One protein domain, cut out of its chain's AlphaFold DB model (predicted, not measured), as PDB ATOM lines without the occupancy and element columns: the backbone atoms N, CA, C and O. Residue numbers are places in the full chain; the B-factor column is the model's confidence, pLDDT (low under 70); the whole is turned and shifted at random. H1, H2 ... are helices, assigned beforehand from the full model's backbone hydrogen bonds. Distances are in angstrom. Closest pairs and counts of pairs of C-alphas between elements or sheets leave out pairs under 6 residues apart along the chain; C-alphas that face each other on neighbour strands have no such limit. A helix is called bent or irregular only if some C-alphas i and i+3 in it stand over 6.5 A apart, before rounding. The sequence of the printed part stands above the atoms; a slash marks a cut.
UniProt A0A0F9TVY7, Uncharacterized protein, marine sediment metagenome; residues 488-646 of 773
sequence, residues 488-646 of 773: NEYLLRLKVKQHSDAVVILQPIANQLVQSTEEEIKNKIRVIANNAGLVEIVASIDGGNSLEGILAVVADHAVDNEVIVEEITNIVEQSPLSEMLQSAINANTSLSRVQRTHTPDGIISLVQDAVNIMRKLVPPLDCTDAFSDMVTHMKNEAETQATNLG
ATOM      1  N   ASN A 488     303.287 293.266 240.081       87.31
ATOM      2  CA  ASN A 488     302.459 292.414 240.941       87.31
ATOM      3  C   ASN A 488     301.088 293.037 241.223       87.31
ATOM      4  O   ASN A 488     300.071 292.343 241.192       87.31
ATOM      5  N   GLU A 489     301.043 294.345 241.464       85.69
ATOM      6  CA  GLU A 489     299.803 295.075 241.693       85.69
ATOM      7  C   GLU A 489     298.912 295.069 240.446       85.69
ATOM      8  O   GLU A 489     297.711 294.807 240.543       85.69
ATOM      9  N   TYR A 490     299.500 295.259 239.264       82.56
ATOM     10  CA  TYR A 490     298.799 295.113 237.990       82.56
ATOM     11  C   TYR A 490     298.194 293.708 237.825       82.56
ATOM     12  O   TYR A 490     297.003 293.581 237.526       82.56
ATOM     13  N   LEU A 491     298.957 292.644 238.106       82.19
ATOM     14  CA  LEU A 491     298.449 291.268 238.052       82.19
ATOM     15  C   LEU A 491     297.295 291.023 239.034       82.19
ATOM     16  O   LEU A 491     296.340 290.312 238.707       82.19
ATOM     17  N   LEU A 492     297.366 291.585 240.242       82.38
ATOM     18  CA  LEU A 492     296.278 291.492 241.217       82.38
ATOM     19  C   LEU A 492     295.020 292.203 240.707       82.38
ATOM     20  O   LEU A 492     293.923 291.661 240.825       82.38
ATOM     21  N   ARG A 493     295.166 293.373 240.080       79.94
ATOM     22  CA  ARG A 493     294.049 294.133 239.499       79.94
ATOM     23  C   ARG A 493     293.410 293.416 238.323       79.94
ATOM     24  O   ARG A 493     292.186 293.366 238.257       79.94
ATOM     25  N   LEU A 494     294.210 292.821 237.441       78.50
ATOM     26  CA  LEU A 494     293.704 291.964 236.370       78.50
ATOM     27  C   LEU A 494     292.854 290.827 236.936       78.50
ATOM     28  O   LEU A 494     291.721 290.635 236.500       78.50
ATOM     29  N   LYS A 495     293.350 290.132 237.968       78.31
ATOM     30  CA  LYS A 495     292.582 289.075 238.641       78.31
ATOM     31  C   LYS A 495     291.278 289.611 239.225       78.31
ATOM     32  O   LYS A 495     290.235 289.000 239.019       78.31
ATOM     33  N   VAL A 496     291.307 290.745 239.926       78.69
ATOM     34  CA  VAL A 496     290.101 291.367 240.501       78.69
ATOM     35  C   VAL A 496     289.099 291.765 239.421       78.69
ATOM     36  O   VAL A 496     287.904 291.536 239.608       78.69
ATOM     37  N   LYS A 497     289.564 292.315 238.295       78.12
ATOM     38  CA  LYS A 497     288.722 292.677 237.152       78.12
ATOM     39  C   LYS A 497     288.060 291.434 236.560       78.12
ATOM     40  O   LYS A 497     286.841 291.386 236.510       78.12
ATOM     41  N   GLN A 498     288.831 290.379 236.285       77.12
ATOM     42  CA  GLN A 498     288.304 289.090 235.815       77.12
ATOM     43  C   GLN A 498     287.242 288.502 236.764       77.12
ATOM     44  O   GLN A 498     286.215 288.008 236.308       77.12
ATOM     45  N   HIS A 499     287.454 288.570 238.086       77.56
ATOM     46  CA  HIS A 499     286.482 288.085 239.080       77.56
ATOM     47  C   HIS A 499     285.251 288.989 239.197       77.56
ATOM     48  O   HIS A 499     284.143 288.485 239.369       77.56
ATOM     49  N   SER A 500     285.418 290.303 239.056       77.56
ATOM     50  CA  SER A 500     284.303 291.255 239.003       77.56
ATOM     51  C   SER A 500     283.454 291.055 237.745       77.56
ATOM     52  O   SER A 500     282.232 290.990 237.843       77.56
ATOM     53  N   ASP A 501     284.082 290.859 236.585       77.81
ATOM     54  CA  ASP A 501     283.402 290.583 235.314       77.81
ATOM     55  C   ASP A 501     282.658 289.235 235.361       77.81
ATOM     56  O   ASP A 501     281.548 289.110 234.839       77.81
ATOM     57  N   ALA A 502     283.199 288.248 236.087       79.12
ATOM     58  CA  ALA A 502     282.516 286.985 236.375       79.12
ATOM     59  C   ALA A 502     281.159 287.181 237.051       79.12
ATOM     60  O   ALA A 502     280.241 286.404 236.795       79.12
ATOM     61  N   VAL A 503     281.008 288.197 237.908       83.31
ATOM     62  CA  VAL A 503     279.727 288.478 238.572       83.31
ATOM     63  C   VAL A 503     278.656 288.767 237.526       83.31
ATOM     64  O   VAL A 503     277.556 288.243 237.642       83.31
ATOM     65  N   VAL A 504     278.972 289.510 236.465       83.62
ATOM     66  CA  VAL A 504     278.014 289.825 235.390       83.62
ATOM     67  C   VAL A 504     277.499 288.554 234.703       83.62
ATOM     68  O   VAL A 504     276.333 288.494 234.321       83.62
ATOM     69  N   ILE A 505     278.340 287.520 234.600       83.12
ATOM     70  CA  ILE A 505     278.021 286.245 233.941       83.12
ATOM     71  C   ILE A 505     277.328 285.262 234.899       83.12
ATOM     72  O   ILE A 505     276.350 284.616 234.531       83.12
ATOM     73  N   LEU A 506     277.814 285.143 236.136       83.62
ATOM     74  CA  LEU A 506     277.352 284.148 237.110       83.62
ATOM     75  C   LEU A 506     276.095 284.588 237.870       83.62
ATOM     76  O   LEU A 506     275.295 283.749 238.284       83.62
ATOM     77  N   GLN A 507     275.899 285.895 238.057       87.88
ATOM     78  CA  GLN A 507     274.768 286.444 238.805       87.88
ATOM     79  C   GLN A 507     273.404 286.113 238.164       87.88
ATOM     80  O   GLN A 507     272.497 285.724 238.908       87.88
ATOM     81  N   PRO A 508     273.224 286.191 236.827       89.75
ATOM     82  CA  PRO A 508     272.010 285.716 236.161       89.75
ATOM     83  C   PRO A 508     271.748 284.219 236.369       89.75
ATOM     84  O   PRO A 508     270.618 283.850 236.682       89.75
ATOM     85  N   ILE A 509     272.784 283.376 236.272       85.12
ATOM     86  CA  ILE A 509     272.671 281.919 236.460       85.12
ATOM     87  C   ILE A 509     272.218 281.602 237.893       85.12
ATOM     88  O   ILE A 509     271.286 280.827 238.099       85.12
ATOM     89  N   ALA A 510     272.824 282.253 238.891       86.00
ATOM     90  CA  ALA A 510     272.441 282.089 240.291       86.00
ATOM     91  C   ALA A 510     270.996 282.550 240.560       86.00
ATOM     92  O   ALA A 510     270.266 281.885 241.294       86.00
ATOM     93  N   ASN A 511     270.557 283.654 239.945       88.75
ATOM     94  CA  ASN A 511     269.175 284.136 240.053       88.75
ATOM     95  C   ASN A 511     268.173 283.153 239.435       88.75
ATOM     96  O   ASN A 511     267.149 282.858 240.051       88.75
ATOM     97  N   GLN A 512     268.473 282.636 238.241       87.25
ATOM     98  CA  GLN A 512     267.625 281.662 237.558       87.25
ATOM     99  C   GLN A 512     267.517 280.365 238.363       87.25
ATOM    100  O   GLN A 512     266.417 279.847 238.536       87.25
ATOM    101  N   LEU A 513     268.628 279.888 238.932       85.00
ATOM    102  CA  LEU A 513     268.631 278.722 239.809       85.00
ATOM    103  C   LEU A 513     267.696 278.919 241.011       85.00
ATOM    104  O   LEU A 513     266.848 278.063 241.246       85.00
ATOM    105  N   VAL A 514     267.797 280.047 241.727       86.81
ATOM    106  CA  VAL A 514     266.905 280.360 242.861       86.81
ATOM    107  C   VAL A 514     265.439 280.329 242.422       86.81
ATOM    108  O   VAL A 514     264.649 279.589 243.008       86.81
ATOM    109  N   GLN A 515     265.088 281.048 241.350       86.94
ATOM    110  CA  GLN A 515     263.711 281.113 240.846       86.94
ATOM    111  C   GLN A 515     263.164 279.736 240.461       86.94
ATOM    112  O   GLN A 515     262.064 279.368 240.866       86.94
ATOM    113  N   SER A 516     263.931 278.940 239.715       85.06
ATOM    114  CA  SER A 516     263.473 277.621 239.281       85.06
ATOM    115  C   SER A 516     263.359 276.629 240.440       85.06
ATOM    116  O   SER A 516     262.438 275.815 240.443       85.06
ATOM    117  N   THR A 517     264.250 276.691 241.441       84.44
ATOM    118  CA  THR A 517     264.128 275.859 242.654       84.44
ATOM    119  C   THR A 517     262.898 276.219 243.488       84.44
ATOM    120  O   THR A 517     262.210 275.323 243.973       84.44
ATOM    121  N   GLU A 518     262.572 277.508 243.605       85.44
ATOM    122  CA  GLU A 518     261.364 277.979 244.284       85.44
ATOM    123  C   GLU A 518     260.088 277.508 243.566       85.44
ATOM    124  O   GLU A 518     259.161 277.019 244.216       85.44
ATOM    125  N   GLU A 519     260.047 277.577 242.235       85.75
ATOM    126  CA  GLU A 519     258.903 277.095 241.450       85.75
ATOM    127  C   GLU A 519     258.713 275.571 241.539       85.75
ATOM    128  O   GLU A 519     257.577 275.099 241.613       85.75
ATOM    129  N   GLU A 520     259.790 274.780 241.616       85.31
ATOM    130  CA  GLU A 520     259.681 273.326 241.817       85.31
ATOM    131  C   GLU A 520     259.109 272.984 243.204       85.31
ATOM    132  O   GLU A 520     258.262 272.092 243.331       85.31
ATOM    133  N   ILE A 521     259.491 273.733 244.248       84.25
ATOM    134  CA  ILE A 521     258.896 273.594 245.586       84.25
ATOM    135  C   ILE A 521     257.408 273.966 245.537       84.25
ATOM    136  O   ILE A 521     256.572 273.195 246.013       84.25
ATOM    137  N   LYS A 522     257.047 275.088 244.899       85.06
ATOM    138  CA  LYS A 522     255.640 275.490 244.715       85.06
ATOM    139  C   LYS A 522     254.836 274.438 243.956       85.06
ATOM    140  O   LYS A 522     253.706 274.154 244.344       85.06
ATOM    141  N   ASN A 523     255.405 273.806 242.929       84.94
ATOM    142  CA  ASN A 523     254.751 272.724 242.191       84.94
ATOM    143  C   ASN A 523     254.489 271.496 243.071       84.94
ATOM    144  O   ASN A 523     253.390 270.938 243.015       84.94
ATOM    145  N   LYS A 524     255.440 271.101 243.926       82.75
ATOM    146  CA  LYS A 524     255.228 270.009 244.890       82.75
ATOM    147  C   LYS A 524     254.134 270.337 245.901       82.75
ATOM    148  O   LYS A 524     253.237 269.519 246.102       82.75
ATOM    149  N   ILE A 525     254.155 271.543 246.470       83.62
ATOM    150  CA  ILE A 525     253.109 272.007 247.394       83.62
ATOM    151  C   ILE A 525     251.752 272.033 246.683       83.62
ATOM    152  O   ILE A 525     250.766 271.556 247.237       83.62
ATOM    153  N   ARG A 526     251.693 272.508 245.431       83.81
ATOM    154  CA  ARG A 526     250.469 272.545 244.617       83.81
ATOM    155  C   ARG A 526     249.883 271.146 244.404       83.81
ATOM    156  O   ARG A 526     248.671 270.983 244.514       83.81
ATOM    157  N   VAL A 527     250.706 270.136 244.111       84.06
ATOM    158  CA  VAL A 527     250.243 268.743 243.946       84.06
ATOM    159  C   VAL A 527     249.655 268.201 245.250       84.06
ATOM    160  O   VAL A 527     248.572 267.615 245.230       84.06
ATOM    161  N   ILE A 528     250.319 268.440 246.383       83.19
ATOM    162  CA  ILE A 528     249.849 268.002 247.707       83.19
ATOM    163  C   ILE A 528     248.546 268.720 248.083       83.19
ATOM    164  O   ILE A 528     247.563 268.070 248.432       83.19
ATOM    165  N   ALA A 529     248.496 270.044 247.919       81.62
ATOM    166  CA  ALA A 529     247.323 270.863 248.207       81.62
ATOM    167  C   ALA A 529     246.112 270.487 247.332       81.62
ATOM    168  O   ALA A 529     244.996 270.395 247.843       81.62
ATOM    169  N   ASN A 530     246.318 270.197 246.040       82.81
ATOM    170  CA  ASN A 530     245.258 269.720 245.145       82.81
ATOM    171  C   ASN A 530     244.719 268.344 245.556       82.81
ATOM    172  O   ASN A 530     243.504 268.146 245.568       82.81
ATOM    173  N   ASN A 531     245.596 267.408 245.925       81.62
ATOM    174  CA  ASN A 531     245.189 266.077 246.388       81.62
ATOM    175  C   ASN A 531     244.439 266.132 247.732       81.62
ATOM    176  O   ASN A 531     243.577 265.292 247.986       81.62
ATOM    177  N   ALA A 532     244.742 267.135 248.558       80.19
ATOM    178  CA  ALA A 532     244.109 267.400 249.847       80.19
ATOM    179  C   ALA A 532     242.822 268.247 249.765       80.19
ATOM    180  O   ALA A 532     242.096 268.349 250.750       80.19
ATOM    181  N   GLY A 533     242.528 268.871 248.616       78.50
ATOM    182  CA  GLY A 533     241.379 269.772 248.445       78.50
ATOM    183  C   GLY A 533     241.551 271.171 249.058       78.50
ATOM    184  O   GLY A 533     240.559 271.852 249.320       78.50
ATOM    185  N   LEU A 534     242.788 271.623 249.280       81.31
ATOM    186  CA  LEU A 534     243.129 272.896 249.928       81.31
ATOM    187  C   LEU A 534     243.161 274.061 248.922       81.31
ATOM    188  O   LEU A 534     244.223 274.524 248.500       81.31
ATOM    189  N   VAL A 535     241.978 274.537 248.525       78.88
ATOM    190  CA  VAL A 535     241.800 275.536 247.450       78.88
ATOM    191  C   VAL A 535     242.471 276.882 247.756       78.88
ATOM    192  O   VAL A 535     242.990 277.518 246.844       78.88
ATOM    193  N   GLU A 536     242.514 277.309 249.020       78.56
ATOM    194  CA  GLU A 536     243.124 278.592 249.408       78.56
ATOM    195  C   GLU A 536     244.655 278.589 249.264       78.56
ATOM    196  O   GLU A 536     245.241 279.581 248.830       78.56
ATOM    197  N   ILE A 537     245.304 277.449 249.526       78.56
ATOM    198  CA  ILE A 537     246.752 277.281 249.324       78.56
ATOM    199  C   ILE A 537     247.079 277.286 247.825       78.56
ATOM    200  O   ILE A 537     248.023 277.952 247.401       78.56
ATOM    201  N   VAL A 538     246.269 276.614 247.002       79.62
ATOM    202  CA  VAL A 538     246.426 276.623 245.537       79.62
ATOM    203  C   VAL A 538     246.209 278.030 244.971       79.62
ATOM    204  O   VAL A 538     247.014 278.491 244.167       79.62
ATOM    205  N   ALA A 539     245.195 278.755 245.455       81.69
ATOM    206  CA  ALA A 539     244.938 280.140 245.066       81.69
ATOM    207  C   ALA A 539     246.072 281.096 245.480       81.69
ATOM    208  O   ALA A 539     246.385 282.025 244.740       81.69
ATOM    209  N   SER A 540     246.715 280.860 246.629       82.00
ATOM    210  CA  SER A 540     247.897 281.612 247.073       82.00
ATOM    211  C   SER A 540     249.104 281.386 246.151       82.00
ATOM    212  O   SER A 540     249.784 282.343 245.776       82.00
ATOM    213  N   ILE A 541     249.335 280.138 245.723       82.94
ATOM    214  CA  ILE A 541     250.402 279.795 244.768       82.94
ATOM    215  C   ILE A 541     250.120 280.431 243.399       82.94
ATOM    216  O   ILE A 541     250.998 281.072 242.824       82.94
ATOM    217  N   ASP A 542     248.893 280.304 242.889       80.81
ATOM    218  CA  ASP A 542     248.492 280.857 241.588       80.81
ATOM    219  C   ASP A 542     248.426 282.396 241.594       80.81
ATOM    220  O   ASP A 542     248.590 283.034 240.554       80.81
ATOM    221  N   GLY A 543     248.244 282.999 242.773       79.44
ATOM    222  CA  GLY A 543     248.353 284.437 243.014       79.44
ATOM    223  C   GLY A 543     249.790 284.972 243.036       79.44
ATOM    224  O   GLY A 543     249.973 286.185 243.125       79.44
ATOM    225  N   GLY A 544     250.802 284.101 242.936       78.94
ATOM    226  CA  GLY A 544     252.214 284.487 242.877       78.94
ATOM    227  C   GLY A 544     252.826 284.869 244.227       78.94
ATOM    228  O   GLY A 544     253.817 285.599 244.254       78.94
ATOM    229  N   ASN A 545     252.258 284.404 245.344       79.75
ATOM    230  CA  ASN A 545     252.829 284.663 246.666       79.75
ATOM    231  C   ASN A 545     254.214 284.004 246.831       79.75
ATOM    232  O   ASN A 545     254.508 282.960 246.240       79.75
ATOM    233  N   SER A 546     255.068 284.617 247.658       82.06
ATOM    234  CA  SER A 546     256.362 284.042 248.048       82.06
ATOM    235  C   SER A 546     256.174 282.757 248.856       82.06
ATOM    236  O   SER A 546     255.119 282.544 249.456       82.06
ATOM    237  N   LEU A 547     257.211 281.917 248.936       78.56
ATOM    238  CA  LEU A 547     257.219 280.730 249.806       78.56
ATOM    239  C   LEU A 547     256.825 281.043 251.262       78.56
ATOM    240  O   LEU A 547     256.045 280.298 251.848       78.56
ATOM    241  N   GLU A 548     257.279 282.169 251.821       79.06
ATOM    242  CA  GLU A 548     256.871 282.634 253.159       79.06
ATOM    243  C   GLU A 548     255.379 282.997 253.228       79.06
ATOM    244  O   GLU A 548     254.699 282.653 254.194       79.06
ATOM    245  N   GLY A 549     254.845 283.654 252.193       78.19
ATOM    246  CA  GLY A 549     253.416 283.962 252.099       78.19
ATOM    247  C   GLY A 549     252.557 282.704 251.959       78.19
ATOM    248  O   GLY A 549     251.480 282.620 252.543       78.19
ATOM    249  N   ILE A 550     253.051 281.695 251.239       79.06
ATOM    250  CA  ILE A 550     252.404 280.384 251.121       79.06
ATOM    251  C   ILE A 550     252.434 279.658 252.472       79.06
ATOM    252  O   ILE A 550     251.400 279.150 252.891       79.06
ATOM    253  N   LEU A 551     253.562 279.670 253.190       79.06
ATOM    254  CA  LEU A 551     253.673 279.090 254.533       79.06
ATOM    255  C   LEU A 551     252.746 279.763 255.553       79.06
ATOM    256  O   LEU A 551     252.169 279.071 256.387       79.06
ATOM    257  N   ALA A 552     252.548 281.081 255.471       80.38
ATOM    258  CA  ALA A 552     251.596 281.787 256.331       80.38
ATOM    259  C   ALA A 552     250.149 281.316 256.091       80.38
ATOM    260  O   ALA A 552     249.428 281.027 257.042       80.38
ATOM    261  N   VAL A 553     249.751 281.148 254.825       79.62
ATOM    262  CA  VAL A 553     248.427 280.605 254.460       79.62
ATOM    263  C   VAL A 553     248.285 279.138 254.886       79.62
ATOM    264  O   VAL A 553     247.214 278.719 255.325       79.62
ATOM    265  N   VAL A 554     249.363 278.355 254.792       77.00
ATOM    266  CA  VAL A 554     249.419 276.960 255.259       77.00
ATOM    267  C   VAL A 554     249.269 276.878 256.785       77.00
ATOM    268  O   VAL A 554     248.534 276.021 257.273       77.00
ATOM    269  N   ALA A 555     249.887 277.793 257.538       77.25
ATOM    270  CA  ALA A 555     249.781 277.865 258.996       77.25
ATOM    271  C   ALA A 555     248.361 278.217 259.475       77.25
ATOM    272  O   ALA A 555     247.895 277.650 260.464       77.25
ATOM    273  N   ASP A 556     247.639 279.074 258.745       78.00
ATOM    274  CA  ASP A 556     246.234 279.398 259.042       78.00
ATOM    275  C   ASP A 556     245.293 278.185 258.870       78.00
ATOM    276  O   ASP A 556     244.246 278.113 259.514       78.00
ATOM    277  N   HIS A 557     245.688 277.185 258.070       71.94
ATOM    278  CA  HIS A 557     244.939 275.943 257.830       71.94
ATOM    279  C   HIS A 557     245.387 274.757 258.713       71.94
ATOM    280  O   HIS A 557     244.873 273.643 258.563       71.94
ATOM    281  N   ALA A 558     246.313 274.977 259.658       64.38
ATOM    282  CA  ALA A 558     246.901 273.935 260.510       64.38
ATOM    283  C   ALA A 558     245.887 273.188 261.397       64.38
ATOM    284  O   ALA A 558     246.113 272.030 261.738       64.38
ATOM    285  N   VAL A 559     244.764 273.824 261.750       63.81
ATOM    286  CA  VAL A 559     243.761 273.263 262.676       63.81
ATOM    287  C   VAL A 559     242.952 272.119 262.049       63.81
ATOM    288  O   VAL A 559     242.579 271.185 262.755       63.81
ATOM    289  N   ASP A 560     242.711 272.162 260.734       64.12
ATOM    290  CA  ASP A 560     241.828 271.210 260.043       64.12
ATOM    291  C   ASP A 560     242.586 270.102 259.285       64.12
ATOM    292  O   ASP A 560     241.991 269.079 258.946       64.12
ATOM    293  N   ASN A 561     243.891 270.268 259.016       69.62
ATOM    294  CA  ASN A 561     244.693 269.357 258.180       69.62
ATOM    295  C   ASN A 561     246.135 269.165 258.695       69.62
ATOM    296  O   ASN A 561     247.088 269.207 257.919       69.62
ATOM    297  N   GLU A 562     246.291 268.932 259.999       74.06
ATOM    298  CA  GLU A 562     247.578 268.886 260.720       74.06
ATOM    299  C   GLU A 562     248.660 268.022 260.033       74.06
ATOM    300  O   GLU A 562     249.780 268.482 259.842       74.06
ATOM    301  N   VAL A 563     248.313 266.821 259.550       76.38
ATOM    302  CA  VAL A 563     249.258 265.900 258.876       76.38
ATOM    303  C   VAL A 563     249.772 266.451 257.539       76.38
ATOM    304  O   VAL A 563     250.946 266.314 257.214       76.38
ATOM    305  N   ILE A 564     248.892 267.076 256.754       75.31
ATOM    306  CA  ILE A 564     249.217 267.599 255.415       75.31
ATOM    307  C   ILE A 564     249.990 268.914 255.545       75.31
ATOM    308  O   ILE A 564     250.890 269.198 254.758       75.31
ATOM    309  N   VAL A 565     249.664 269.704 256.568       76.12
ATOM    310  CA  VAL A 565     250.391 270.920 256.927       76.12
ATOM    311  C   VAL A 565     251.802 270.577 257.404       76.12
ATOM    312  O   VAL A 565     252.750 271.184 256.920       76.12
ATOM    313  N   GLU A 566     251.973 269.549 258.241       78.25
ATOM    314  CA  GLU A 566     253.295 269.050 258.643       78.25
ATOM    315  C   GLU A 566     254.108 268.529 257.441       78.25
ATOM    316  O   GLU A 566     255.305 268.791 257.339       78.25
ATOM    317  N   GLU A 567     253.469 267.853 256.482       78.88
ATOM    318  CA  GLU A 567     254.110 267.391 255.243       78.88
ATOM    319  C   GLU A 567     254.572 268.560 254.349       78.88
ATOM    320  O   GLU A 567     255.707 268.559 253.867       78.88
ATOM    321  N   ILE A 568     253.741 269.596 254.177       79.19
ATOM    322  CA  ILE A 568     254.095 270.812 253.426       79.19
ATOM    323  C   ILE A 568     255.216 271.588 254.134       79.19
ATOM    324  O   ILE A 568     256.180 271.994 253.481       79.19
ATOM    325  N   THR A 569     255.141 271.756 255.456       78.56
ATOM    326  CA  THR A 569     256.181 272.433 256.245       78.56
ATOM    327  C   THR A 569     257.506 271.675 256.184       78.56
ATOM    328  O   THR A 569     258.543 272.285 255.932       78.56
ATOM    329  N   ASN A 570     257.493 270.342 256.283       79.69
ATOM    330  CA  ASN A 570     258.697 269.520 256.127       79.69
ATOM    331  C   ASN A 570     259.311 269.633 254.724       79.69
ATOM    332  O   ASN A 570     260.534 269.598 254.587       79.69
ATOM    333  N   ILE A 571     258.503 269.820 253.675       79.31
ATOM    334  CA  ILE A 571     259.017 270.060 252.320       79.31
ATOM    335  C   ILE A 571     259.749 271.403 252.230       79.31
ATOM    336  O   ILE A 571     260.793 271.481 251.581       79.31
ATOM    337  N   VAL A 572     259.239 272.450 252.873       75.25
ATOM    338  CA  VAL A 572     259.860 273.780 252.812       75.25
ATOM    339  C   VAL A 572     261.057 273.903 253.754       75.25
ATOM    340  O   VAL A 572     262.027 274.564 253.399       75.25
ATOM    341  N   GLU A 573     261.044 273.248 254.914       76.19
ATOM    342  CA  GLU A 573     262.078 273.434 255.942       76.19
ATOM    343  C   GLU A 573     263.130 272.318 255.998       76.19
ATOM    344  O   GLU A 573     264.268 272.583 256.377       76.19
ATOM    345  N   GLN A 574     262.786 271.076 255.637       74.38
ATOM    346  CA  GLN A 574     263.638 269.900 255.885       74.38
ATOM    347  C   GLN A 574     263.905 269.038 254.641       74.38
ATOM    348  O   GLN A 574     264.504 267.966 254.748       74.38
ATOM    349  N   SER A 575     263.483 269.471 253.448       81.31
ATOM    350  CA  SER A 575     263.706 268.691 252.227       81.31
ATOM    351  C   SER A 575     265.073 268.948 251.579       81.31
ATOM    352  O   SER A 575     265.611 270.053 251.664       81.31
ATOM    353  N   PRO A 576     265.591 267.984 250.793       81.19
ATOM    354  CA  PRO A 576     266.758 268.207 249.937       81.19
ATOM    355  C   PRO A 576     266.587 269.363 248.929       81.19
ATOM    356  O   PRO A 576     267.568 269.971 248.507       81.19
ATOM    357  N   LEU A 577     265.346 269.683 248.532       81.00
ATOM    358  CA  LEU A 577     265.043 270.850 247.691       81.00
ATOM    359  C   LEU A 577     265.246 272.162 248.456       81.00
ATOM    360  O   LEU A 577     265.751 273.124 247.880       81.00
ATOM    361  N   SER A 578     264.903 272.186 249.746       81.75
ATOM    362  CA  SER A 578     265.146 273.326 250.633       81.75
ATOM    363  C   SER A 578     266.644 273.562 250.854       81.75
ATOM    364  O   SER A 578     267.124 274.685 250.695       81.75
ATOM    365  N   GLU A 579     267.429 272.501 251.083       84.38
ATOM    366  CA  GLU A 579     268.896 272.602 251.180       84.38
ATOM    367  C   GLU A 579     269.534 273.151 249.890       84.38
ATOM    368  O   GLU A 579     270.475 273.957 249.928       84.38
ATOM    369  N   MET A 580     269.008 272.748 248.730       83.94
ATOM    370  CA  MET A 580     269.464 273.242 247.433       83.94
ATOM    371  C   MET A 580     269.061 274.703 247.190       83.94
ATOM    372  O   MET A 580     269.903 275.484 246.742       83.94
ATOM    373  N   LEU A 581     267.826 275.097 247.530       85.56
ATOM    374  CA  LEU A 581     267.372 276.492 247.483       85.56
ATOM    375  C   LEU A 581     268.255 277.376 248.377       85.56
ATOM    376  O   LEU A 581     268.742 278.415 247.931       85.56
ATOM    377  N   GLN A 582     268.556 276.934 249.600       86.44
ATOM    378  CA  GLN A 582     269.438 277.665 250.511       86.44
ATOM    379  C   GLN A 582     270.861 277.798 249.948       86.44
ATOM    380  O   GLN A 582     271.480 278.857 250.056       86.44
ATOM    381  N   SER A 583     271.377 276.751 249.301       87.00
ATOM    382  CA  SER A 583     272.678 276.791 248.623       87.00
ATOM    383  C   SER A 583     272.679 277.786 247.455       87.00
ATOM    384  O   SER A 583     273.598 278.597 247.341       87.00
ATOM    385  N   ALA A 584     271.626 277.802 246.633       85.56
ATOM    386  CA  ALA A 584     271.465 278.761 245.540       85.56
ATOM    387  C   ALA A 584     271.387 280.214 246.049       85.56
ATOM    388  O   ALA A 584     272.070 281.097 245.522       85.56
ATOM    389  N   ILE A 585     270.636 280.456 247.131       88.38
ATOM    390  CA  ILE A 585     270.549 281.764 247.800       88.38
ATOM    391  C   ILE A 585     271.915 282.191 248.349       88.38
ATOM    392  O   ILE A 585     272.305 283.348 248.193       88.38
ATOM    393  N   ASN A 586     272.679 281.278 248.953       89.12
ATOM    394  CA  ASN A 586     274.012 281.573 249.480       89.12
ATOM    395  C   ASN A 586     275.004 281.951 248.366       89.12
ATOM    396  O   ASN A 586     275.773 282.904 248.530       89.12
ATOM    397  N   ALA A 587     274.971 281.256 247.223       86.56
ATOM    398  CA  ALA A 587     275.786 281.599 246.056       86.56
ATOM    399  C   ALA A 587     275.425 282.992 245.513       86.56
ATOM    400  O   ALA A 587     276.301 283.840 245.340       86.56
ATOM    401  N   ASN A 588     274.128 283.262 245.338       87.81
ATOM    402  CA  ASN A 588     273.609 284.556 244.898       87.81
ATOM    403  C   ASN A 588     274.001 285.698 245.863       87.81
ATOM    404  O   ASN A 588     274.486 286.754 245.454       87.81
ATOM    405  N   THR A 589     273.870 285.457 247.167       89.81
ATOM    406  CA  THR A 589     274.240 286.421 248.211       89.81
ATOM    407  C   THR A 589     275.737 286.725 248.186       89.81
ATOM    408  O   THR A 589     276.133 287.875 248.377       89.81
ATOM    409  N   SER A 590     276.575 285.716 247.936       87.19
ATOM    410  CA  SER A 590     278.028 285.884 247.835       87.19
ATOM    411  C   SER A 590     278.400 286.768 246.643       87.19
ATOM    412  O   SER A 590     279.143 287.729 246.824       87.19
ATOM    413  N   LEU A 591     277.797 286.537 245.471       85.75
ATOM    414  CA  LEU A 591     277.974 287.382 244.281       85.75
ATOM    415  C   LEU A 591     277.462 288.817 244.504       85.75
ATOM    416  O   LEU A 591     278.157 289.781 244.192       85.75
ATOM    417  N   SER A 592     276.313 288.980 245.161       86.75
ATOM    418  CA  SER A 592     275.758 290.302 245.493       86.75
ATOM    419  C   SER A 592     276.648 291.096 246.458       86.75
ATOM    420  O   SER A 592     276.714 292.326 246.398       86.75
ATOM    421  N   ARG A 593     277.362 290.414 247.364       87.12
ATOM    422  CA  ARG A 593     278.320 291.047 248.287       87.12
ATOM    423  C   ARG A 593     279.572 291.560 247.583       87.12
ATOM    424  O   ARG A 593     280.183 292.494 248.102       87.12
ATOM    425  N   VAL A 594     279.927 291.021 246.416       82.62
ATOM    426  CA  VAL A 594     281.079 291.496 245.630       82.62
ATOM    427  C   VAL A 594     280.930 292.981 245.308       82.62
ATOM    428  O   VAL A 594     281.864 293.743 245.525       82.62
ATOM    429  N   GLN A 595     279.725 293.422 244.932       76.25
ATOM    430  CA  GLN A 595     279.431 294.829 244.617       76.25
ATOM    431  C   GLN A 595     279.666 295.796 245.791       76.25
ATOM    432  O   GLN A 595     279.806 296.998 245.586       76.25
ATOM    433  N   ARG A 596     279.684 295.289 247.031       78.19
ATOM    434  CA  ARG A 596     279.894 296.074 248.259       78.19
ATOM    435  C   ARG A 596     281.289 295.886 248.855       78.19
ATOM    436  O   ARG A 596     281.595 296.482 249.884       78.19
ATOM    437  N   THR A 597     282.109 295.022 248.261       78.69
ATOM    438  CA  THR A 597     283.426 294.656 248.781       78.69
ATOM    439  C   THR A 597     284.498 295.420 248.022       78.69
ATOM    440  O   THR A 597     284.549 295.377 246.800       78.69
ATOM    441  N   HIS A 598     285.378 296.107 248.750       70.00
ATOM    442  CA  HIS A 598     286.444 296.925 248.156       70.00
ATOM    443  C   HIS A 598     287.838 296.291 248.269       70.00
ATOM    444  O   HIS A 598     288.809 296.839 247.759       70.00
ATOM    445  N   THR A 599     287.952 295.140 248.936       78.38
ATOM    446  CA  THR A 599     289.221 294.422 249.105       78.38
ATOM    447  C   THR A 599     289.403 293.361 248.015       78.38
ATOM    448  O   THR A 599     288.505 292.521 247.880       78.38
ATOM    449  N   PRO A 600     290.555 293.316 247.316       75.19
ATOM    450  CA  PRO A 600     290.867 292.305 246.302       75.19
ATOM    451  C   PRO A 600     290.612 290.864 246.757       75.19
ATOM    452  O   PRO A 600     289.869 290.132 246.105       75.19
ATOM    453  N   ASP A 601     291.147 290.484 247.919       77.69
ATOM    454  CA  ASP A 601     291.013 289.124 248.453       77.69
ATOM    455  C   ASP A 601     289.559 288.772 248.784       77.69
ATOM    456  O   ASP A 601     289.120 287.646 248.567       77.69
ATOM    457  N   GLY A 602     288.785 289.754 249.256       80.50
ATOM    458  CA  GLY A 602     287.359 289.581 249.533       80.50
ATOM    459  C   GLY A 602     286.541 289.341 248.264       80.50
ATOM    460  O   GLY A 602     285.704 288.443 248.246       80.50
ATOM    461  N   ILE A 603     286.812 290.092 247.189       78.38
ATOM    462  CA  ILE A 603     286.175 289.897 245.875       78.38
ATOM    463  C   ILE A 603     286.489 288.492 245.352       78.38
ATOM    464  O   ILE A 603     285.578 287.746 244.995       78.38
ATOM    465  N   ILE A 604     287.771 288.117 245.356       78.44
ATOM    466  CA  ILE A 604     288.233 286.812 244.871       78.44
ATOM    467  C   ILE A 604     287.589 285.679 245.683       78.44
ATOM    468  O   ILE A 604     287.028 284.757 245.090       78.44
ATOM    469  N   SER A 605     287.594 285.771 247.017       82.38
ATOM    470  CA  SER A 605     286.995 284.767 247.905       82.38
ATOM    471  C   SER A 605     285.494 284.613 247.672       82.38
ATOM    472  O   SER A 605     285.020 283.492 247.535       82.38
ATOM    473  N   LEU A 606     284.738 285.711 247.583       83.62
ATOM    474  CA  LEU A 606     283.280 285.664 247.414       83.62
ATOM    475  C   LEU A 606     282.865 285.036 246.079       83.62
ATOM    476  O   LEU A 606     281.905 284.263 246.026       83.62
ATOM    477  N   VAL A 607     283.593 285.346 245.003       81.38
ATOM    478  CA  VAL A 607     283.355 284.743 243.685       81.38
ATOM    479  C   VAL A 607     283.727 283.259 243.708       81.38
ATOM    480  O   VAL A 607     282.949 282.429 243.241       81.38
ATOM    481  N   GLN A 608     284.864 282.897 244.309       82.19
ATOM    482  CA  GLN A 608     285.274 281.497 244.465       82.19
ATOM    483  C   GLN A 608     284.290 280.695 245.323       82.19
ATOM    484  O   GLN A 608     283.987 279.550 244.988       82.19
ATOM    485  N   ASP A 609     283.746 281.283 246.386       84.88
ATOM    486  CA  ASP A 609     282.725 280.667 247.230       84.88
ATOM    487  C   ASP A 609     281.444 280.399 246.436       84.88
ATOM    488  O   ASP A 609     280.943 279.274 246.447       84.88
ATOM    489  N   ALA A 610     280.956 281.382 245.673       83.56
ATOM    490  CA  ALA A 610     279.782 281.209 244.819       83.56
ATOM    491  C   ALA A 610     279.982 280.098 243.777       83.56
ATOM    492  O   ALA A 610     279.125 279.225 243.621       83.56
ATOM    493  N   VAL A 611     281.138 280.084 243.107       83.44
ATOM    494  CA  VAL A 611     281.511 279.045 242.137       83.44
ATOM    495  C   VAL A 611     281.587 277.667 242.805       83.44
ATOM    496  O   VAL A 611     281.047 276.694 242.280       83.44
ATOM    497  N   ASN A 612     282.199 277.565 243.987       84.50
ATOM    498  CA  ASN A 612     282.300 276.313 244.739       84.50
ATOM    499  C   ASN A 612     280.937 275.784 245.197       84.50
ATOM    500  O   ASN A 612     280.736 274.567 245.211       84.50
ATOM    501  N   ILE A 613     280.013 276.673 245.570       85.31
ATOM    502  CA  ILE A 613     278.638 276.308 245.922       85.31
ATOM    503  C   ILE A 613     277.916 275.767 244.684       85.31
ATOM    504  O   ILE A 613     277.399 274.653 244.732       85.31
ATOM    505  N   MET A 614     277.949 276.494 243.560       81.50
ATOM    506  CA  MET A 614     277.287 276.078 242.314       81.50
ATOM    507  C   MET A 614     277.825 274.742 241.780       81.50
ATOM    508  O   MET A 614     277.058 273.868 241.382       81.50
ATOM    509  N   ARG A 615     279.139 274.518 241.874       81.75
ATOM    510  CA  ARG A 615     279.799 273.263 241.480       81.75
ATOM    511  C   ARG A 615     279.326 272.041 242.281       81.75
ATOM    512  O   ARG A 615     279.319 270.912 241.785       81.75
ATOM    513  N   LYS A 616     278.955 272.235 243.547       83.88
ATOM    514  CA  LYS A 616     278.519 271.152 244.445       83.88
ATOM    515  C   LYS A 616     277.026 270.844 244.351       83.88
ATOM    516  O   LYS A 616     276.583 269.913 245.017       83.88
ATOM    517  N   LEU A 617     276.270 271.569 243.525       82.12
ATOM    518  CA  LEU A 617     274.843 271.317 243.344       82.12
ATOM    519  C   LEU A 617     274.606 269.919 242.758       82.12
ATOM    520  O   LEU A 617     275.290 269.486 241.818       82.12
ATOM    521  N   VAL A 618     273.631 269.223 243.340       79.50
ATOM    522  CA  VAL A 618     273.140 267.911 242.915       79.50
ATOM    523  C   VAL A 618     271.609 267.966 242.949       79.50
ATOM    524  O   VAL A 618     271.062 268.304 244.000       79.50
ATOM    525  N   PRO A 619     270.909 267.661 241.839       77.38
ATOM    526  CA  PRO A 619     269.452 267.628 241.840       77.38
ATOM    527  C   PRO A 619     268.946 266.500 242.762       77.38
ATOM    528  O   PRO A 619     269.473 265.384 242.704       77.38
ATOM    529  N   PRO A 620     267.942 266.752 243.622       78.31
ATOM    530  CA  PRO A 620     267.360 265.714 244.470       78.31
ATOM    531  C   PRO A 620     266.666 264.619 243.655       78.31
ATOM    532  O   PRO A 620     266.028 264.913 242.647       78.31
ATOM    533  N   LEU A 621     266.717 263.375 244.143       73.06
ATOM    534  CA  LEU A 621     266.169 262.187 243.465       73.06
ATOM    535  C   LEU A 621     264.658 262.263 243.177       73.06
ATOM    536  O   LEU A 621     264.185 261.612 242.252       73.06
ATOM    537  N   ASP A 622     263.918 263.066 243.943       68.94
ATOM    538  CA  ASP A 622     262.453 263.129 243.891       68.94
ATOM    539  C   ASP A 622     261.916 264.304 243.048       68.94
ATOM    540  O   ASP A 622     260.817 264.798 243.316       68.94
ATOM    541  N   CYS A 623     262.692 264.840 242.102       72.56
ATOM    542  CA  CYS A 623     262.290 265.986 241.267       72.56
ATOM    543  C   CYS A 623     261.870 265.559 239.858       72.56
ATOM    544  O   CYS A 623     262.093 264.422 239.447       72.56
ATOM    545  N   THR A 624     261.267 266.477 239.101       77.00
ATOM    546  CA  THR A 624     260.965 266.225 237.686       77.00
ATOM    547  C   THR A 624     262.245 266.061 236.854       77.00
ATOM    548  O   THR A 624     263.234 266.763 237.077       77.00
ATOM    549  N   ASP A 625     262.220 265.177 235.848       77.31
ATOM    550  CA  ASP A 625     263.358 264.974 234.930       77.31
ATOM    551  C   ASP A 625     263.791 266.297 234.271       77.31
ATOM    552  O   ASP A 625     264.977 266.609 234.193       77.31
ATOM    553  N   ALA A 626     262.818 267.137 233.896       79.44
ATOM    554  CA  ALA A 626     263.060 268.456 233.310       79.44
ATOM    555  C   ALA A 626     263.823 269.406 234.253       79.44
ATOM    556  O   ALA A 626     264.705 270.144 233.812       79.44
ATOM    557  N   PHE A 627     263.512 269.384 235.551       80.88
ATOM    558  CA  PHE A 627     264.222 270.174 236.554       80.88
ATOM    559  C   PHE A 627     265.637 269.635 236.801       80.88
ATOM    560  O   PHE A 627     266.587 270.414 236.883       80.88
ATOM    561  N   SER A 628     265.798 268.310 236.851       82.00
ATOM    562  CA  SER A 628     267.108 267.659 236.979       82.00
ATOM    563  C   SER A 628     268.043 268.008 235.811       82.00
ATOM    564  O   SER A 628     269.200 268.385 236.032       82.00
ATOM    565  N   ASP A 629     267.540 267.963 234.576       82.44
ATOM    566  CA  ASP A 629     268.296 268.333 233.373       82.44
ATOM    567  C   ASP A 629     268.684 269.818 233.377       82.44
ATOM    568  O   ASP A 629     269.828 270.166 233.078       82.44
ATOM    569  N   MET A 630     267.768 270.703 233.783       84.56
ATOM    570  CA  MET A 630     268.012 272.145 233.887       84.56
ATOM    571  C   MET A 630     269.076 272.484 234.946       84.56
ATOM    572  O   MET A 630     269.988 273.263 234.664       84.56
ATOM    573  N   VAL A 631     269.007 271.890 236.145       82.25
ATOM    574  CA  VAL A 631     270.026 272.078 237.199       82.25
ATOM    575  C   VAL A 631     271.390 271.586 236.716       82.25
ATOM    576  O   VAL A 631     272.400 272.263 236.911       82.25
ATOM    577  N   THR A 632     271.425 270.440 236.032       83.38
ATOM    578  CA  THR A 632     272.659 269.882 235.461       83.38
ATOM    579  C   THR A 632     273.230 270.785 234.365       83.38
ATOM    580  O   THR A 632     274.441 270.998 234.310       83.38
ATOM    581  N   HIS A 633     272.374 271.370 233.523       84.25
ATOM    582  CA  HIS A 633     272.782 272.318 232.488       84.25
ATOM    583  C   HIS A 633     273.384 273.599 233.077       84.25
ATOM    584  O   HIS A 633     274.515 273.933 232.736       84.25
ATOM    585  N   MET A 634     272.690 274.262 234.010       80.62
ATOM    586  CA  MET A 634     273.179 275.495 234.648       80.62
ATOM    587  C   MET A 634     274.465 275.267 235.444       80.62
ATOM    588  O   MET A 634     275.356 276.114 235.446       80.62
ATOM    589  N   LYS A 635     274.595 274.102 236.092       83.69
ATOM    590  CA  LYS A 635     275.839 273.686 236.741       83.69
ATOM    591  C   LYS A 635     276.986 273.598 235.737       83.69
ATOM    592  O   LYS A 635     278.029 274.204 235.958       83.69
ATOM    593  N   ASN A 636     276.796 272.864 234.641       83.12
ATOM    594  CA  ASN A 636     277.822 272.701 233.612       83.12
ATOM    595  C   ASN A 636     278.167 274.039 232.944       83.12
ATOM    596  O   ASN A 636     279.330 274.289 232.638       83.12
ATOM    597  N   GLU A 637     277.181 274.910 232.739       83.31
ATOM    598  CA  GLU A 637     277.379 276.257 232.207       83.31
ATOM    599  C   GLU A 637     278.214 277.114 233.165       83.31
ATOM    600  O   GLU A 637     279.243 277.649 232.756       83.31
ATOM    601  N   ALA A 638     277.858 277.173 234.453       79.19
ATOM    602  CA  ALA A 638     278.632 277.888 235.467       79.19
ATOM    603  C   ALA A 638     280.063 277.338 235.603       79.19
ATOM    604  O   ALA A 638     281.015 278.113 235.697       79.19
ATOM    605  N   GLU A 639     280.239 276.013 235.571       80.19
ATOM    606  CA  GLU A 639     281.555 275.363 235.576       80.19
ATOM    607  C   GLU A 639     282.370 275.713 234.325       80.19
ATOM    608  O   GLU A 639     283.557 276.021 234.436       80.19
ATOM    609  N   THR A 640     281.745 275.725 233.147       80.69
ATOM    610  CA  THR A 640     282.399 276.083 231.880       80.69
ATOM    611  C   THR A 640     282.834 277.545 231.887       80.69
ATOM    612  O   THR A 640     283.984 277.844 231.575       80.69
ATOM    613  N   GLN A 641     281.958 278.460 232.309       79.69
ATOM    614  CA  GLN A 641     282.273 279.889 232.401       79.69
ATOM    615  C   GLN A 641     283.378 280.158 233.429       79.69
ATOM    616  O   GLN A 641     284.344 280.858 233.132       79.69
ATOM    617  N   ALA A 642     283.310 279.534 234.608       74.19
ATOM    618  CA  ALA A 642     284.358 279.647 235.619       74.19
ATOM    619  C   ALA A 642     285.695 279.024 235.170       74.19
ATOM    620  O   ALA A 642     286.758 279.485 235.587       74.19
ATOM    621  N   THR A 643     285.669 277.998 234.314       73.19
ATOM    622  CA  THR A 643     286.877 277.401 233.718       73.19
ATOM    623  C   THR A 643     287.478 278.316 232.650       73.19
ATOM    624  O   THR A 643     288.682 278.563 232.673       73.19
ATOM    625  N   ASN A 644     286.650 278.893 231.773       72.50
ATOM    626  CA  ASN A 644     287.081 279.849 230.746       72.50
ATOM    627  C   ASN A 644     287.708 281.111 231.353       72.50
ATOM    628  O   ASN A 644     288.678 281.638 230.817       72.50
ATOM    629  N   LEU A 645     287.197 281.561 232.500       68.56
ATOM    630  CA  LEU A 645     287.742 282.690 233.259       68.56
ATOM    631  C   LEU A 645     288.932 282.303 234.163       68.56
ATOM    632  O   LEU A 645     289.412 283.124 234.941       68.56
ATOM    633  N   GLY A 646     289.398 281.047 234.110       66.38
ATOM    634  CA  GLY A 646     290.559 280.564 234.867       66.38
ATOM    635  C   GLY A 646     290.350 280.426 236.384       66.38
ATOM    636  O   GLY A 646     291.322 280.243 237.118       66.38
TER     637      GLY A 646
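Overview. This is residues 488 to 646 of the 773 residues of an uncharacterized protein of marine sediment metagenome (UniProt A0A0F9TVY7). A rod of helices is built along one very long helix, H1, whose middle and first half are packed by H5, H6 and H7 as a four-helix up-and-down bundle. Beside the last part of H1, the short helices H2, H3 and H4 fold back and forth, making the other end of the rod. The printed part has 159 residues with seven named helices, H1 to H7 in order along the chain, and no named strand; the class is all helix. The whole is loose, with a radius of gyration of the C-alphas of 18.9 A, and spans 67 by 30 by 24 A.

Arrangement. H1, residues 488 to 532, is the hub, touching five other helices, and has a kink of 35 degrees near residue 506. It is neither bent nor irregular, but only just: C-alphas 505 and 508 are 6.4 A apart. H2, residues 535 to 542, forms a helical hairpin with H1, touching its residues 522 to 530; the closest C-alphas, of Arg 526 and Val 538, are 5.8 A apart. H3, residues 547 to 556, touches H2 at a shallow tilt of 10 degrees, opposite ways, closest at the C-alphas of Ser 540 and Ile 550, 6.2 A apart. H4, residues 562 to 573, touches residues 521 to 532 of H1, with the C-alphas of Ile 525 and Ile 568 closest at 6.2 A. H5, residues 576 to 594, and H4 only just touch, only at the corner, with 3 pairs of C-alphas within 8 A, the closest those of Val 572 and Ser 578 at 5.7 A. H5 touches H1 at a shallow tilt of 31 degrees, opposite ways, with the C-alphas of Ala 510 and Asn 588 closest at 5.4 A. H6, residues 600 to 615, forms a hairpin with H5; their closest C-alphas, of Ala 587 and Ala 610, are 4.2 A apart. H7, residues 625 to 644, touches H1 at a shallow tilt of 4 degrees, opposite ways, closest at the C-alphas of Leu 506 and Ala 638, 6.6 A apart. H5 and H7 are apart. Every O i to N i+4 pair is within hydrogen-bond range in H2 to H7, and 37 of 41 in H1.

Along the chain. H1 begins at C-alpha 488 (302.459, 292.414, 240.941) and is 64.1 A long. H5 measures 27.7 A, H6 22.5 A, and H7 28.3 A, ending at C-alpha 644 (287.081, 279.849, 230.746).

Size, cuts and confidence. The C-alphas farthest apart, of Asn 488 and Asp 560, are 67.0 A apart. The printed part has no cut and no long link. Mean pLDDT of the printed part is 80.6; it is under 70 at residues 558 to 561, 622 and 645 to 646.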